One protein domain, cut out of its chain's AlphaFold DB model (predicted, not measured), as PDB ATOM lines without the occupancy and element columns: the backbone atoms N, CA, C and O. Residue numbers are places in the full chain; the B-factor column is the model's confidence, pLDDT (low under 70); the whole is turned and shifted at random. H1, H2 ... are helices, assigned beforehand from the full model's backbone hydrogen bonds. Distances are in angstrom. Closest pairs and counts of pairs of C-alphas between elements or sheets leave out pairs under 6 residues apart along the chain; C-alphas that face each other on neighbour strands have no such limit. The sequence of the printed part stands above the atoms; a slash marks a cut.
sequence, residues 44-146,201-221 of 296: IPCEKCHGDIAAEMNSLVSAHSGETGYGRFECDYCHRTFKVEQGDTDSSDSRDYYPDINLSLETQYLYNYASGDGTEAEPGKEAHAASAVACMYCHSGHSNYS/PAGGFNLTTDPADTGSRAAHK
ATOM      1  N   ILE A  44     -27.876  21.030  32.124       74.00
ATOM      2  CA  ILE A  44     -28.218  20.570  30.789       74.00
ATOM      3  C   ILE A  44     -27.816  21.694  29.828       74.00
ATOM      4  O   ILE A  44     -28.289  22.817  29.992       74.00
ATOM      5  N   PRO A  45     -26.986  21.432  28.803       79.06
ATOM      6  CA  PRO A  45     -26.565  22.465  27.862       79.06
ATOM      7  C   PRO A  45     -27.721  22.819  26.914       79.06
ATOM      8  O   PRO A  45     -27.790  22.315  25.789       79.06
ATOM      9  N   CYS A  46     -28.639  23.672  27.378       81.75
ATOM     10  CA  CYS A  46     -29.868  24.071  26.686       81.75
ATOM     11  C   CYS A  46     -29.595  24.509  25.240       81.75
ATOM     12  O   CYS A  46     -30.264  24.056  24.312       81.75
ATOM     13  N   GLU A  47     -28.546  25.307  25.031       86.75
ATOM     14  CA  GLU A  47     -28.178  25.888  23.732       86.75
ATOM     15  C   GLU A  47     -27.718  24.857  22.692       86.75
ATOM     16  O   GLU A  47     -27.752  25.131  21.495       86.75
ATOM     17  N   LYS A  48     -27.337  23.641  23.113       81.44
ATOM     18  CA  LYS A  48     -27.032  22.553  22.171       81.44
ATOM     19  C   LYS A  48     -28.268  22.158  21.360       81.44
ATOM     20  O   LYS A  48     -28.139  21.777  20.198       81.44
ATOM     21  N   CYS A  49     -29.441  22.210  21.990       81.44
ATOM     22  CA  CYS A  49     -30.711  21.794  21.397       81.44
ATOM     23  C   CYS A  49     -31.610  22.986  21.029       81.44
ATOM     24  O   CYS A  49     -32.365  22.883  20.068       81.44
ATOM     25  N   HIS A  50     -31.501  24.108  21.745       87.00
ATOM     26  CA  HIS A  50     -32.269  25.345  21.543       87.00
ATOM     27  C   HIS A  50     -31.392  26.467  20.965       87.00
ATOM     28  O   HIS A  50     -31.402  27.603  21.439       87.00
ATOM     29  N   GLY A  51     -30.561  26.132  19.975       87.19
ATOM     30  CA  GLY A  51     -29.577  27.061  19.410       87.19
ATOM     31  C   GLY A  51     -30.199  28.255  18.674       87.19
ATOM     32  O   GLY A  51     -29.599  29.324  18.622       87.19
ATOM     33  N   ASP A  52     -31.406  28.097  18.136       85.44
ATOM     34  CA  ASP A  52     -32.213  29.167  17.544       85.44
ATOM     35  C   ASP A  52     -32.700  30.170  18.599       85.44
ATOM     36  O   ASP A  52     -32.526  31.375  18.422       85.44
ATOM     37  N   ILE A  53     -33.207  29.679  19.734       87.06
ATOM     38  CA  ILE A  53     -33.592  30.515  20.881       87.06
ATOM     39  C   ILE A  53     -32.370  31.237  21.451       87.06
ATOM     40  O   ILE A  53     -32.408  32.441  21.702       87.06
ATOM     41  N   ALA A  54     -31.245  30.532  21.583       87.56
ATOM     42  CA  ALA A  54     -29.992  31.135  22.016       87.56
ATOM     43  C   ALA A  54     -29.513  32.225  21.040       87.56
ATOM     44  O   ALA A  54     -28.989  33.252  21.469       87.56
ATOM     45  N   ALA A  55     -29.688  32.041  19.732       88.00
ATOM     46  CA  ALA A  55     -29.368  33.075  18.753       88.00
ATOM     47  C   ALA A  55     -30.293  34.297  18.890       88.00
ATOM     48  O   ALA A  55     -29.819  35.429  18.797       88.00
ATOM     49  N   GLU A  56     -31.582  34.082  19.162       87.25
ATOM     50  CA  GLU A  56     -32.549  35.157  19.385       87.25
ATOM     51  C   GLU A  56     -32.226  35.978  20.638       87.25
ATOM     52  O   GLU A  56     -32.116  37.201  20.549       87.25
ATOM     53  N   MET A  57     -31.982  35.325  21.777       87.31
ATOM     54  CA  MET A  57     -31.618  36.006  23.027       87.31
ATOM     55  C   MET A  57     -30.268  36.739  22.938       87.31
ATOM     56  O   MET A  57     -29.991  37.616  23.746       87.31
ATOM     57  N   ASN A  58     -29.416  36.392  21.965       86.81
ATOM     58  CA  ASN A  58     -28.177  37.117  21.653       86.81
ATOM     59  C   ASN A  58     -28.377  38.294  20.680       86.81
ATOM     60  O   ASN A  58     -27.418  38.998  20.356       86.81
ATOM     61  N   SER A  59     -29.587  38.489  20.156       83.81
ATOM     62  CA  SER A  59     -29.893  39.597  19.257       83.81
ATOM     63  C   SER A  59     -30.089  40.908  20.024       83.81
ATOM     64  O   SER A  59     -30.330  40.919  21.224       83.81
ATOM     65  N   LEU A  60     -30.008  42.040  19.316       73.94
ATOM     66  CA  LEU A  60     -30.152  43.373  19.921       73.94
ATOM     67  C   LEU A  60     -31.556  43.657  20.485       73.94
ATOM     68  O   LEU A  60     -31.713  44.607  21.248       73.94
ATOM     69  N   VAL A  61     -32.575  42.914  20.045       75.81
ATOM     70  CA  VAL A  61     -33.974  43.120  20.436       75.81
ATOM     71  C   VAL A  61     -34.634  41.754  20.612       75.81
ATOM     72  O   VAL A  61     -35.194  41.202  19.669       75.81
ATOM     73  N   SER A  62     -34.555  41.214  21.823       82.88
ATOM     74  CA  SER A  62     -35.283  40.015  22.262       82.88
ATOM     75  C   SER A  62     -35.521  40.074  23.775       82.88
ATOM     76  O   SER A  62     -35.007  40.970  24.459       82.88
ATOM     77  N   ALA A  63     -36.307  39.136  24.299       84.62
ATOM     78  CA  ALA A  63     -36.523  38.973  25.728       84.62
ATOM     79  C   ALA A  63     -35.191  38.708  26.444       84.62
ATOM     80  O   ALA A  63     -34.423  37.828  26.057       84.62
ATOM     81  N   HIS A  64     -34.932  39.488  27.490       86.56
ATOM     82  CA  HIS A  64     -33.770  39.342  28.365       86.56
ATOM     83  C   HIS A  64     -32.402  39.312  27.653       86.56
ATOM     84  O   HIS A  64     -31.506  38.555  28.028       86.56
ATOM     85  N   SER A  65     -32.243  40.119  26.596       84.94
ATOM     86  CA  SER A  65     -31.060  40.144  25.713       84.94
ATOM     87  C   SER A  65     -29.913  41.054  26.189       84.94
ATOM     88  O   SER A  65     -28.895  41.175  25.504       84.94
ATOM     89  N   GLY A  66     -30.036  41.683  27.365       80.00
ATOM     90  CA  GLY A  66     -28.993  42.553  27.929       80.00
ATOM     91  C   GLY A  66     -29.485  43.915  28.410       80.00
ATOM     92  O   GLY A  66     -28.712  44.869  28.475       80.00
ATOM     93  N   GLU A  67     -30.761  44.014  28.763       78.75
ATOM     94  CA  GLU A  67     -31.441  45.194  29.296       78.75
ATOM     95  C   GLU A  67     -30.787  45.763  30.561       78.75
ATOM     96  O   GLU A  67     -30.944  46.946  30.857       78.75
ATOM     97  N   THR A  68     -30.016  44.950  31.280       77.06
ATOM     98  CA  THR A  68     -29.300  45.352  32.497       77.06
ATOM     99  C   THR A  68     -27.894  45.877  32.209       77.06
ATOM    100  O   THR A  68     -27.237  46.423  33.091       77.06
ATOM    101  N   GLY A  69     -27.422  45.751  30.962       81.38
ATOM    102  CA  GLY A  69     -26.076  46.139  30.540       81.38
ATOM    103  C   GLY A  69     -24.983  45.119  30.878       81.38
ATOM    104  O   GLY A  69     -23.832  45.335  30.502       81.38
ATOM    105  N   TYR A  70     -25.332  44.002  31.526       80.62
ATOM    106  CA  TYR A  70     -24.399  42.947  31.952       80.62
ATOM    107  C   TYR A  70     -24.564  41.633  31.167       80.62
ATOM    108  O   TYR A  70     -24.181  40.563  31.628       80.62
ATOM    109  N   GLY A  71     -25.098  41.726  29.946       82.94
ATOM    110  CA  GLY A  71     -25.353  40.581  29.072       82.94
ATOM    111  C   GLY A  71     -26.732  39.959  29.285       82.94
ATOM    112  O   GLY A  71     -27.483  40.367  30.168       82.94
ATOM    113  N   ARG A  72     -27.076  38.991  28.431       86.88
ATOM    114  CA  ARG A  72     -28.357  38.283  28.503       86.88
ATOM    115  C   ARG A  72     -28.484  37.459  29.784       86.88
ATOM    116  O   ARG A  72     -27.477  37.008  30.340       86.88
ATOM    117  N   PHE A  73     -29.717  37.205  30.199       84.69
ATOM    118  CA  PHE A  73     -29.993  36.244  31.266       84.69
ATOM    119  C   PHE A  73     -29.777  34.804  30.796       84.69
ATOM    120  O   PHE A  73     -29.902  34.491  29.608       84.69
ATOM    121  N   GLU A  74     -29.426  33.935  31.739       84.00
ATOM    122  CA  GLU A  74     -29.283  32.503  31.492       84.00
ATOM    123  C   GLU A  74     -30.664  31.851  31.350       84.00
ATOM    124  O   GLU A  74     -31.669  32.330  31.881       84.00
ATOM    125  N   CYS A  75     -30.743  30.750  30.596       85.69
ATOM    126  CA  CYS A  75     -32.021  30.092  30.306       85.69
ATOM    127  C   CYS A  75     -32.742  29.644  31.585       85.69
ATOM    128  O   CYS A  75     -33.970  29.640  31.666       85.69
ATOM    129  N   ASP A  76     -31.971  29.239  32.584       81.62
ATOM    130  CA  ASP A  76     -32.466  28.708  33.838       81.62
ATOM    131  C   ASP A  76     -33.010  29.803  34.775       81.62
ATOM    132  O   ASP A  76     -33.743  29.475  35.703       81.62
ATOM    133  N   TYR A  77     -32.788  31.094  34.502       81.50
ATOM    134  CA  TYR A  77     -33.409  32.172  35.292       81.50
ATOM    135  C   TYR A  77     -34.919  32.192  35.101       81.50
ATOM    136  O   TYR A  77     -35.665  32.471  36.037       81.50
ATOM    137  N   CYS A  78     -35.371  31.834  33.898       83.75
ATOM    138  CA  CYS A  78     -36.786  31.671  33.595       83.75
ATOM    139  C   CYS A  78     -37.229  30.217  33.763       83.75
ATOM    140  O   CYS A  78     -38.297  29.969  34.300       83.75
ATOM    141  N   HIS A  79     -36.433  29.245  33.311       86.69
ATOM    142  CA  HIS A  79     -36.854  27.840  33.271       86.69
ATOM    143  C   HIS A  79     -36.667  27.072  34.584       86.69
ATOM    144  O   HIS A  79     -37.228  25.985  34.739       86.69
ATOM    145  N   ARG A  80     -35.884  27.617  35.517       83.81
ATOM    146  CA  ARG A  80     -35.652  27.096  36.866       83.81
ATOM    147  C   ARG A  80     -35.832  28.248  37.859       83.81
ATOM    148  O   ARG A  80     -34.887  28.811  38.408       83.81
ATOM    149  N   THR A  81     -37.089  28.630  38.018       78.44
ATOM    150  CA  THR A  81     -37.542  29.693  38.921       78.44
ATOM    151  C   THR A  81     -36.985  29.554  40.329       78.44
ATOM    152  O   THR A  81     -36.797  28.458  40.857       78.44
ATOM    153  N   PHE A  82     -36.743  30.703  40.939       76.00
ATOM    154  CA  PHE A  82     -36.227  30.855  42.285       76.00
ATOM    155  C   PHE A  82     -37.078  31.884  43.006       76.00
ATOM    156  O   PHE A  82     -37.697  32.743  42.380       76.00
ATOM    157  N   LYS A  83     -37.105  31.800  44.332       74.06
ATOM    158  CA  LYS A  83     -37.825  32.778  45.130       74.06
ATOM    159  C   LYS A  83     -37.196  34.164  44.921       74.06
ATOM    160  O   LYS A  83     -36.014  34.357  45.196       74.06
ATOM    161  N   VAL A  84     -37.992  35.106  44.419       70.31
ATOM    162  CA  VAL A  84     -37.609  36.526  44.272       70.31
ATOM    163  C   VAL A  84     -38.007  37.328  45.526       70.31
ATOM    164  O   VAL A  84     -37.578  38.456  45.717       70.31
ATOM    165  N   GLU A  85     -38.795  36.730  46.421       65.38
ATOM    166  CA  GLU A  85     -39.372  37.386  47.592       65.38
ATOM    167  C   GLU A  85     -38.413  37.545  48.785       65.38
ATOM    168  O   GLU A  85     -37.927  36.566  49.357       65.38
ATOM    169  N   GLN A  86     -38.291  38.788  49.243       51.53
ATOM    170  CA  GLN A  86     -38.952  39.357  50.428       51.53
ATOM    171  C   GLN A  86     -37.951  40.307  51.068       51.53
ATOM    172  O   GLN A  86     -37.034  39.896  51.781       51.53
ATOM    173  N   GLY A  87     -38.158  41.591  50.794       46.38
ATOM    174  CA  GLY A  87     -37.591  42.644  51.597       46.38
ATOM    175  C   GLY A  87     -37.702  42.353  53.078       46.38
ATOM    176  O   GLY A  87     -38.675  41.746  53.527       46.38
ATOM    177  N   ASP A  88     -36.656  42.751  53.785       43.69
ATOM    178  CA  ASP A  88     -36.456  42.558  55.210       43.69
ATOM    179  C   ASP A  88     -37.781  42.445  55.990       43.69
ATOM    180  O   ASP A  88     -38.564  43.391  56.087       43.69
ATOM    181  N   THR A  89     -38.065  41.259  56.538       40.41
ATOM    182  CA  THR A  89     -39.189  41.098  57.478       40.41
ATOM    183  C   THR A  89     -38.889  41.746  58.828       40.41
ATOM    184  O   THR A  89     -39.736  41.707  59.730       40.41
ATOM    185  N   ASP A  90     -37.718  42.372  58.991       45.06
ATOM    186  CA  ASP A  90     -37.503  43.317  60.062       45.06
ATOM    187  C   ASP A  90     -38.477  44.488  59.919       45.06
ATOM    188  O   ASP A  90     -38.303  45.444  59.168       45.06
ATOM    189  N   SER A  91     -39.503  44.435  60.760       47.31
ATOM    190  CA  SER A  91     -40.434  45.520  61.066       47.31
ATOM    191  C   SER A  91     -39.778  46.869  61.426       47.31
ATOM    192  O   SER A  91     -40.500  47.849  61.629       47.31
ATOM    193  N   SER A  92     -38.447  46.929  61.550       49.31
ATOM    194  CA  SER A  92     -37.656  48.142  61.744       49.31
ATOM    195  C   SER A  92     -37.192  48.825  60.444       49.31
ATOM    196  O   SER A  92     -36.941  50.034  60.488       49.31
ATOM    197  N   ASP A  93     -37.170  48.129  59.294       51.16
ATOM    198  CA  ASP A  93     -36.844  48.704  57.981       51.16
ATOM    199  C   ASP A  93     -38.076  48.726  57.061       51.16
ATOM    200  O   ASP A  93     -38.465  47.758  56.417       51.16
ATOM    201  N   SER A  94     -38.736  49.882  56.991       46.34
ATOM    202  CA  SER A  94     -39.984  50.086  56.244       46.34
ATOM    203  C   SER A  94     -39.795  50.197  54.720       46.34
ATOM    204  O   SER A  94     -40.558  50.917  54.069       46.34
ATOM    205  N   ARG A  95     -38.729  49.622  54.157       51.41
ATOM    206  CA  ARG A  95     -38.311  49.885  52.772       51.41
ATOM    207  C   ARG A  95     -38.939  48.968  51.731       51.41
ATOM    208  O   ARG A  95     -39.044  49.404  50.595       51.41
ATOM    209  N   ASP A  96     -39.476  47.811  52.100       53.00
ATOM    210  CA  ASP A  96     -40.153  46.924  51.147       53.00
ATOM    211  C   ASP A  96     -41.650  46.838  51.422       53.00
ATOM    212  O   ASP A  96     -42.163  45.985  52.142       53.00
ATOM    213  N   TYR A  97     -42.372  47.808  50.860       50.72
ATOM    214  CA  TYR A  97     -43.811  47.965  51.064       50.72
ATOM    215  C   TYR A  97     -44.664  47.060  50.149       50.72
ATOM    216  O   TYR A  97     -45.864  46.936  50.382       50.72
ATOM    217  N   TYR A  98     -44.076  46.391  49.147       58.69
ATOM    218  CA  TYR A  98     -44.803  45.539  48.198       58.69
ATOM    219  C   TYR A  98     -43.936  44.405  47.632       58.69
ATOM    220  O   TYR A  98     -42.737  44.607  47.451       58.69
ATOM    221  N   PRO A  99     -44.522  43.233  47.318       68.00
ATOM    222  CA  PRO A  99     -43.763  42.103  46.803       68.00
ATOM    223  C   PRO A  99     -43.385  42.299  45.321       68.00
ATOM    224  O   PRO A  99     -44.216  42.708  44.498       68.00
ATOM    225  N   ASP A 100     -42.138  41.957  44.984       74.12
ATOM    226  CA  ASP A 100     -41.582  41.946  43.617       74.12
ATOM    227  C   ASP A 100     -42.279  40.938  42.686       74.12
ATOM    228  O   ASP A 100     -42.119  40.994  41.468       74.12
ATOM    229  N   ILE A 101     -43.090  40.032  43.247       79.88
ATOM    230  CA  ILE A 101     -43.919  39.048  42.543       79.88
ATOM    231  C   ILE A 101     -45.299  38.966  43.209       79.88
ATOM    232  O   ILE A 101     -45.450  39.146  44.416       79.88
ATOM    233  N   ASN A 102     -46.346  38.654  42.446       85.06
ATOM    234  CA  ASN A 102     -47.611  38.227  43.037       85.06
ATOM    235  C   ASN A 102     -47.448  36.864  43.730       85.06
ATOM    236  O   ASN A 102     -47.291  35.847  43.060       85.06
ATOM    237  N   LEU A 103     -47.581  36.825  45.058       81.12
ATOM    238  CA  LEU A 103     -47.529  35.616  45.897       81.12
ATOM    239  C   LEU A 103     -48.322  34.408  45.364       81.12
ATOM    240  O   LEU A 103     -47.927  33.252  45.545       81.12
ATOM    241  N   SER A 104     -49.454  34.661  44.700       83.69
ATOM    242  CA  SER A 104     -50.256  33.587  44.100       83.69
ATOM    243  C   SER A 104     -49.533  32.938  42.915       83.69
ATOM    244  O   SER A 104     -49.580  31.719  42.769       83.69
ATOM    245  N   LEU A 105     -48.828  33.734  42.104       86.62
ATOM    246  CA  LEU A 105     -47.985  33.248  41.011       86.62
ATOM    247  C   LEU A 105     -46.684  32.640  41.544       86.62
ATOM    248  O   LEU A 105     -46.231  31.642  40.987       86.62
ATOM    249  N   GLU A 106     -46.127  33.152  42.653       83.94
ATOM    250  CA  GLU A 106     -44.991  32.501  43.324       83.94
ATOM    251  C   GLU A 106     -45.312  31.038  43.643       83.94
ATOM    252  O   GLU A 106     -44.599  30.126  43.227       83.94
ATOM    253  N   THR A 107     -46.444  30.820  44.311       82.62
ATOM    254  CA  THR A 107     -46.908  29.483  44.709       82.62
ATOM    255  C   THR A 107     -47.158  28.564  43.508       82.62
ATOM    256  O   THR A 107     -47.020  27.349  43.625       82.62
ATOM    257  N   GLN A 108     -47.535  29.122  42.354       87.38
ATOM    258  CA  GLN A 108     -47.844  28.348  41.150       87.38
ATOM    259  C   GLN A 108     -46.592  27.887  40.395       87.38
ATOM    260  O   GLN A 108     -46.624  26.799  39.818       87.38
ATOM    261  N   TYR A 109     -45.519  28.686  40.397       87.25
ATOM    262  CA  TYR A 109     -44.344  28.458  39.546       87.25
ATOM    263  C   TYR A 109     -43.040  28.211  40.304       87.25
ATOM    264  O   TYR A 109     -41.997  28.096  39.668       87.25
ATOM    265  N   LEU A 110     -43.053  28.117  41.635       83.69
ATOM    266  CA  LEU A 110     -41.887  27.701  42.415       83.69
ATOM    267  C   LEU A 110     -41.849  26.168  42.540       83.69
ATOM    268  O   LEU A 110     -42.618  25.573  43.294       83.69
ATOM    269  N   TYR A 111     -40.947  25.527  41.793       83.50
ATOM    270  CA  TYR A 111     -40.836  24.067  41.690       83.50
ATOM    271  C   TYR A 111     -39.515  23.538  42.261       83.50
ATOM    272  O   TYR A 111     -38.498  24.229  42.241       83.50
ATOM    273  N   ASN A 112     -39.496  22.272  42.691       83.19
ATOM    274  CA  ASN A 112     -38.267  21.542  42.985       83.19
ATOM    275  C   ASN A 112     -37.787  20.817  41.722       83.19
ATOM    276  O   ASN A 112     -38.394  19.843  41.257       83.19
ATOM    277  N   TYR A 113     -36.667  21.293  41.188       81.94
ATOM    278  CA  TYR A 113     -35.993  20.725  40.024       81.94
ATOM    279  C   TYR A 113     -35.006  19.629  40.433       81.94
ATOM    280  O   TYR A 113     -34.589  19.571  41.590       81.94
ATOM    281  N   ALA A 114     -34.597  18.778  39.486       79.31
ATOM    282  CA  ALA A 114     -33.472  17.885  39.744       79.31
ATOM    283  C   ALA A 114     -32.210  18.702  40.032       79.31
ATOM    284  O   ALA A 114     -32.013  19.792  39.476       79.31
ATOM    285  N   SER A 115     -31.380  18.176  40.922       77.19
ATOM    286  CA  SER A 115     -30.123  18.796  41.321       77.19
ATOM    287  C   SER A 115     -29.083  17.733  41.676       77.19
ATOM    288  O   SER A 115     -29.317  16.543  41.493       77.19
ATOM    289  N   GLY A 116     -27.926  18.155  42.154       73.88
ATOM    290  CA  GLY A 116     -26.730  17.344  42.281       73.88
ATOM    291  C   GLY A 116     -25.642  18.181  42.929       73.88
ATOM    292  O   GLY A 116     -25.600  19.403  42.753       73.88
ATOM    293  N   ASP A 117     -24.827  17.519  43.743       69.88
ATOM    294  CA  ASP A 117     -23.992  18.138  44.781       69.88
ATOM    295  C   ASP A 117     -22.483  17.923  44.563       69.88
ATOM    296  O   ASP A 117     -21.661  18.162  45.445       69.88
ATOM    297  N   GLY A 118     -22.097  17.443  43.382       68.69
ATOM    298  CA  GLY A 118     -20.735  17.007  43.074       68.69
ATOM    299  C   GLY A 118     -20.502  15.511  43.302       68.69
ATOM    300  O   GLY A 118     -19.526  14.972  42.772       68.69
ATOM    301  N   THR A 119     -21.377  14.829  44.046       72.94
ATOM    302  CA  THR A 119     -21.230  13.415  44.418       72.94
ATOM    303  C   THR A 119     -22.367  12.543  43.898       72.94
ATOM    304  O   THR A 119     -22.098  11.489  43.319       72.94
ATOM    305  N   GLU A 120     -23.614  12.998  44.017       75.50
ATOM    306  CA  GLU A 120     -24.815  12.279  43.592       75.50
ATOM    307  C   GLU A 120     -25.805  13.228  42.895       75.50
ATOM    308  O   GLU A 120     -25.628  14.446  42.888       75.50
ATOM    309  N   ALA A 121     -26.813  12.653  42.233       79.19
ATOM    310  CA  ALA A 121     -27.889  13.396  41.584       79.19
ATOM    311  C   ALA A 121     -29.214  13.103  42.297       79.19
ATOM    312  O   ALA A 121     -29.614  11.944  42.427       79.19
ATOM    313  N   GLU A 122     -29.903  14.160  42.707       80.62
ATOM    314  CA  GLU A 122     -31.214  14.133  43.340       80.62
ATOM    315  C   GLU A 122     -32.314  14.417  42.303       80.62
ATOM    316  O   GLU A 122     -32.277  15.442  41.609       80.62
ATOM    317  N   PRO A 123     -33.318  13.535  42.161       80.69
ATOM    318  CA  PRO A 123     -34.400  13.744  41.211       80.69
ATOM    319  C   PRO A 123     -35.299  14.914  41.635       80.69
ATOM    320  O   PRO A 123     -35.665  15.060  42.801       80.69
ATOM    321  N   GLY A 124     -35.720  15.714  40.654       78.12
ATOM    322  CA  GLY A 124     -36.725  16.757  40.857       78.12
ATOM    323  C   GLY A 124     -38.088  16.168  41.208       78.12
ATOM    324  O   GLY A 124     -38.391  15.026  40.848       78.12
ATOM    325  N   LYS A 125     -38.925  16.944  41.904       83.31
ATOM    326  CA  LYS A 125     -40.267  16.497  42.321       83.31
ATOM    327  C   LYS A 125     -41.341  16.961  41.347       83.31
ATOM    328  O   LYS A 125     -42.132  16.143  40.888       83.31
ATOM    329  N   GLU A 126     -41.368  18.251  41.033       87.12
ATOM    330  CA  GLU A 126     -42.369  18.841  40.142       87.12
ATOM    331  C   GLU A 126     -41.844  18.985  38.706       87.12
ATOM    332  O   GLU A 126     -42.608  18.809  37.758       87.12
ATOM    333  N   ALA A 127     -40.542  19.237  38.526       81.81
ATOM    334  CA  ALA A 127     -39.924  19.396  37.211       81.81
ATOM    335  C   ALA A 127     -38.598  18.629  37.104       81.81
ATOM    336  O   ALA A 127     -37.773  18.634  38.013       81.81
ATOM    337  N   HIS A 128     -38.372  17.973  35.963       76.31
ATOM    338  CA  HIS A 128     -37.152  17.190  35.735       76.31
ATOM    339  C   HIS A 128     -35.917  18.090  35.586       76.31
ATOM    340  O   HIS A 128     -34.900  17.841  36.213       76.31
ATOM    341  N   ALA A 129     -36.003  19.144  34.779       77.69
ATOM    342  CA  ALA A 129     -34.848  19.962  34.397       77.69
ATOM    343  C   ALA A 129     -35.196  21.442  34.248       77.69
ATOM    344  O   ALA A 129     -34.436  22.317  34.645       77.69
ATOM    345  N   ALA A 130     -36.361  21.694  33.666       84.62
ATOM    346  CA  ALA A 130     -36.891  23.000  33.346       84.62
ATOM    347  C   ALA A 130     -38.418  22.917  33.375       84.62
ATOM    348  O   ALA A 130     -38.985  21.839  33.163       84.62
ATOM    349  N   SER A 131     -39.073  24.045  33.612       88.19
ATOM    350  CA  SER A 131     -40.523  24.194  33.518       88.19
ATOM    351  C   SER A 131     -40.890  25.291  32.513       88.19
ATOM    352  O   SER A 131     -40.048  26.098  32.107       88.19
ATOM    353  N   ALA A 132     -42.143  25.289  32.059       88.88
ATOM    354  CA  ALA A 132     -42.705  26.429  31.350       88.88
ATOM    355  C   ALA A 132     -43.192  27.433  32.396       88.88
ATOM    356  O   ALA A 132     -44.069  27.112  33.193       88.88
ATOM    357  N   VAL A 133     -42.607  28.628  32.397       89.56
ATOM    358  CA  VAL A 133     -42.885  29.659  33.399       89.56
ATOM    359  C   VAL A 133     -43.617  30.812  32.740       89.56
ATOM    360  O   VAL A 133     -43.293  31.213  31.618       89.56
ATOM    361  N   ALA A 134     -44.642  31.324  33.414       92.31
ATOM    362  CA  ALA A 134     -45.368  32.489  32.941       92.31
ATOM    363  C   ALA A 134     -44.482  33.740  32.998       92.31
ATOM    364  O   ALA A 134     -43.838  33.990  34.014       92.31
ATOM    365  N   CYS A 135     -44.519  34.594  31.971       92.19
ATOM    366  CA  CYS A 135     -43.869  35.911  32.017       92.19
ATOM    367  C   CYS A 135     -44.341  36.708  33.243       92.19
ATOM    368  O   CYS A 135     -43.564  37.399  33.902       92.19
ATOM    369  N   MET A 136     -45.628  36.566  33.577       91.19
ATOM    370  CA  MET A 136     -46.233  37.212  34.733       91.19
ATOM    371  C   MET A 136     -45.660  36.725  36.063       91.19
ATOM    372  O   MET A 136     -45.817  37.444  37.036       91.19
ATOM    373  N   TYR A 137     -44.952  35.594  36.152       90.38
ATOM    374  CA  TYR A 137     -44.265  35.217  37.392       90.38
ATOM    375  C   TYR A 137     -43.371  36.363  37.881       90.38
ATOM    376  O   TYR A 137     -43.619  36.907  38.948       90.38
ATOM    377  N   CYS A 138     -42.440  36.828  37.046       87.94
ATOM    378  CA  CYS A 138     -41.583  37.968  37.375       87.94
ATOM    379  C   CYS A 138     -42.296  39.314  37.169       87.94
ATOM    380  O   CYS A 138     -42.099  40.254  37.929       87.94
ATOM    381  N   HIS A 139     -43.145  39.429  36.144       89.50
ATOM    382  CA  HIS A 139     -43.735  40.713  35.751       89.50
ATOM    383  C   HIS A 139     -45.065  41.056  36.453       89.50
ATOM    384  O   HIS A 139     -45.727  42.018  36.065       89.50
ATOM    385  N   SER A 140     -45.486  40.293  37.467       89.12
ATOM    386  CA  SER A 140     -46.728  40.538  38.225       89.12
ATOM    387  C   SER A 140     -46.544  41.320  39.518       89.12
ATOM    388  O   SER A 140     -47.542  41.670  40.148       89.12
ATOM    389  N   GLY A 141     -45.312  41.566  39.951       85.00
ATOM    390  CA  GLY A 141     -45.058  42.336  41.159       85.00
ATOM    391  C   GLY A 141     -45.480  43.793  41.057       85.00
ATOM    392  O   GLY A 141     -45.930  44.280  40.021       85.00
ATOM    393  N   HIS A 142     -45.294  44.501  42.160       75.06
ATOM    394  CA  HIS A 142     -45.447  45.946  42.227       75.06
ATOM    395  C   HIS A 142     -44.368  46.491  43.141       75.06
ATOM    396  O   HIS A 142     -44.627  46.976  44.234       75.06
ATOM    397  N   SER A 143     -43.131  46.427  42.684       66.81
ATOM    398  CA  SER A 143     -42.048  47.183  43.280       66.81
ATOM    399  C   SER A 143     -41.618  48.241  42.274       66.81
ATOM    400  O   SER A 143     -41.168  47.981  41.165       66.81
ATOM    401  N   ASN A 144     -41.838  49.496  42.654       54.47
ATOM    402  CA  ASN A 144     -41.105  50.625  42.083       54.47
ATOM    403  C   ASN A 144     -39.921  50.994  42.990       54.47
ATOM    404  O   ASN A 144     -39.309  52.050  42.809       54.47
ATOM    405  N   TYR A 145     -39.679  50.193  44.033       46.47
ATOM    406  CA  TYR A 145     -38.801  50.543  45.131       46.47
ATOM    407  C   TYR A 145     -37.530  49.709  45.104       46.47
ATOM    408  O   TYR A 145     -37.534  48.514  44.844       46.47
ATOM    409  N   SER A 146     -36.432  50.415  45.327       51.19
ATOM    410  CA  SER A 146     -35.074  49.914  45.272       51.19
ATOM    411  C   SER A 146     -34.680  49.418  46.658       51.19
ATOM    412  O   SER A 146     -34.609  50.232  47.582       51.19
ATOM    413  N   PRO A 201     -42.944  45.855  36.219       87.44
ATOM    414  CA  PRO A 201     -44.229  45.176  36.194       87.44
ATOM    415  C   PRO A 201     -44.897  45.315  34.819       87.44
ATOM    416  O   PRO A 201     -44.909  46.395  34.221       87.44
ATOM    417  N   ALA A 202     -45.505  44.236  34.322       90.88
ATOM    418  CA  ALA A 202     -46.333  44.237  33.114       90.88
ATOM    419  C   ALA A 202     -47.724  44.820  33.424       90.88
ATOM    420  O   ALA A 202     -48.749  44.137  33.387       90.88
ATOM    421  N   GLY A 203     -47.738  46.107  33.775       89.25
ATOM    422  CA  GLY A 203     -48.944  46.844  34.127       89.25
ATOM    423  C   GLY A 203     -49.826  47.185  32.925       89.25
ATOM    424  O   GLY A 203     -49.445  47.080  31.760       89.25
ATOM    425  N   GLY A 204     -51.037  47.649  33.216       91.88
ATOM    426  CA  GLY A 204     -52.057  47.962  32.224       91.88
ATOM    427  C   GLY A 204     -52.977  46.786  31.900       91.88
ATOM    428  O   GLY A 204     -53.885  46.946  31.091       91.88
ATOM    429  N   PHE A 205     -52.825  45.625  32.530       93.94
ATOM    430  CA  PHE A 205     -53.663  44.458  32.246       93.94
ATOM    431  C   PHE A 205     -54.520  44.015  33.423       93.94
ATOM    432  O   PHE A 205     -55.383  43.158  33.225       93.94
ATOM    433  N   ASN A 206     -54.386  44.644  34.594       93.50
ATOM    434  CA  ASN A 206     -54.984  44.173  35.844       93.50
ATOM    435  C   ASN A 206     -54.498  42.770  36.211       93.50
ATOM    436  O   ASN A 206     -55.303  41.892  36.527       93.50
ATOM    437  N   LEU A 207     -53.188  42.563  36.087       91.94
ATOM    438  CA  LEU A 207     -52.512  41.297  36.389       91.94
ATOM    439  C   LEU A 207     -51.349  41.474  37.373       91.94
ATOM    440  O   LEU A 207     -50.758  40.486  37.802       91.94
ATOM    441  N   THR A 208     -51.021  42.716  37.730       91.00
ATOM    442  CA  THR A 208     -49.974  43.018  38.708       91.00
ATOM    443  C   THR A 208     -50.551  43.163  40.118       91.00
ATOM    444  O   THR A 208     -51.768  43.246  40.300       91.00
ATOM    445  N   THR A 209     -49.690  43.203  41.134       87.31
ATOM    446  CA  THR A 209     -50.086  43.503  42.518       87.31
ATOM    447  C   THR A 209     -50.356  44.993  42.757       87.31
ATOM    448  O   THR A 209     -50.815  45.349  43.843       87.31
ATOM    449  N   ASP A 210     -50.134  45.860  41.759       86.62
ATOM    450  CA  ASP A 210     -50.411  47.297  41.829       86.62
ATOM    451  C   ASP A 210     -51.928  47.551  41.815       86.62
ATOM    452  O   ASP A 210     -52.584  47.296  40.800       86.62
ATOM    453  N   PRO A 211     -52.524  48.132  42.871       86.62
ATOM    454  CA  PRO A 211     -53.946  48.474  42.864       86.62
ATOM    455  C   PRO A 211     -54.336  49.487  41.772       86.62
ATOM    456  O   PRO A 211     -55.513  49.587  41.412       86.62
ATOM    457  N   ALA A 212     -53.382  50.270  41.256       89.31
ATOM    458  CA  ALA A 212     -53.595  51.209  40.159       89.31
ATOM    459  C   ALA A 212     -53.591  50.531  38.777       89.31
ATOM    460  O   ALA A 212     -54.098  51.114  37.805       89.31
ATOM    461  N   ASP A 213     -53.090  49.296  38.672       91.25
ATOM    462  CA  ASP A 213     -53.183  48.487  37.464       91.25
ATOM    463  C   ASP A 213     -54.616  47.980  37.261       91.25
ATOM    464  O   ASP A 213     -54.962  46.833  37.485       91.25
ATOM    465  N   THR A 214     -55.487  48.864  36.793       93.00
ATOM    466  CA  THR A 214     -56.881  48.521  36.455       93.00
ATOM    467  C   THR A 214     -57.015  47.945  35.043       93.00
ATOM    468  O   THR A 214     -58.055  47.410  34.638       93.00
ATOM    469  N   GLY A 215     -55.984  48.141  34.225       92.56
ATOM    470  CA  GLY A 215     -55.991  47.927  32.784       92.56
ATOM    471  C   GLY A 215     -57.094  48.631  31.988       92.56
ATOM    472  O   GLY A 215     -57.340  48.298  30.832       92.56
ATOM    473  N   SER A 216     -57.748  49.635  32.575       91.62
ATOM    474  CA  SER A 216     -58.834  50.401  31.939       91.62
ATOM    475  C   SER A 216     -58.409  51.167  30.681       91.62
ATOM    476  O   SER A 216     -59.258  51.602  29.907       91.62
ATOM    477  N   ARG A 217     -57.099  51.340  30.474       89.62
ATOM    478  CA  ARG A 217     -56.518  52.120  29.373       89.62
ATOM    479  C   ARG A 217     -55.717  51.285  28.374       89.62
ATOM    480  O   ARG A 217     -55.212  51.848  27.407       89.62
ATOM    481  N   ALA A 218     -55.577  49.975  28.580       90.69
ATOM    482  CA  ALA A 218     -54.772  49.153  27.685       90.69
ATOM    483  C   ALA A 218     -55.586  48.630  26.505       90.69
ATOM    484  O   ALA A 218     -56.543  47.872  26.664       90.69
ATOM    485  N   ALA A 219     -55.129  48.969  25.301       86.94
ATOM    486  CA  ALA A 219     -55.711  48.477  24.058       86.94
ATOM    487  C   ALA A 219     -55.621  46.943  23.929       86.94
ATOM    488  O   ALA A 219     -56.510  46.318  23.358       86.94
ATOM    489  N   HIS A 220     -54.575  46.330  24.494       89.62
ATOM    490  CA  HIS A 220     -54.313  44.894  24.362       89.62
ATOM    491  C   HIS A 220     -54.847  44.048  25.522       89.62
ATOM    492  O   HIS A 220     -54.682  42.833  25.490       89.62
ATOM    493  N   LYS A 221     -55.530  44.637  26.520       92.19
ATOM    494  CA  LYS A 221     -56.018  43.885  27.691       92.19
ATOM    495  C   LYS A 221     -56.847  42.672  27.293       92.19
ATOM    496  O   LYS A 221     -56.617  41.587  27.807       92.19
TER     497      LYS A 221
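What this domain is: This is residues 44 to 146 and 201 to 221 of the 296 residues of the protein "Multiheme cytochrome" of Candidatus Syntrophoarchaeum butanivorans (UniProt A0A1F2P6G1). Little regular structure: five short helices are joined for the most part by long loops, with H4 packed on H5, whose centre is the nearest to the middle, H1 and H2 off at one edge, and residues 89 to 94 and 116 to 121 sticking out. The 124 printed residues, all helix by class, have 28 in H1 to H5 and no named strand. The whole is loose, radius of gyration of the C-alphas 17.2 A, spans 46 by 38 by 27 A.

How they stand to each other: H1, residues 46 to 49, and H2, residues 51 to 57, are close but not clearly touching; their closest C-alphas, Glu 47 and Ala 54, are 5.8 A apart. H3, residues 75 to 79, is apart from H2. H4, residues 103 to 109, and H5, residues 135 to 139, touch, closest at C-alphas Leu 105 and Tyr 137, 5.6 A. Every O i to N i+4 pair is within hydrogen-bond range in H2 to H5; H1 is too short for one.

Where its parts are: H1 begins at C-alpha 46 (-29.868, 24.071, 26.686); H5 ends at C-alpha 139 (-43.735, 40.713, 35.751). H2 spans 9.9 A, H4 10.1 A.

The domain as a whole: Residues 147 to 200 are cut out, C-alphas 146 and 201 being 13.7 A apart. Links H2 to H3, H3 to H4 and H4 to H5 are long. Residues 85 to 99, 117 to 118 and 143 to 146 have pLDDT under 70.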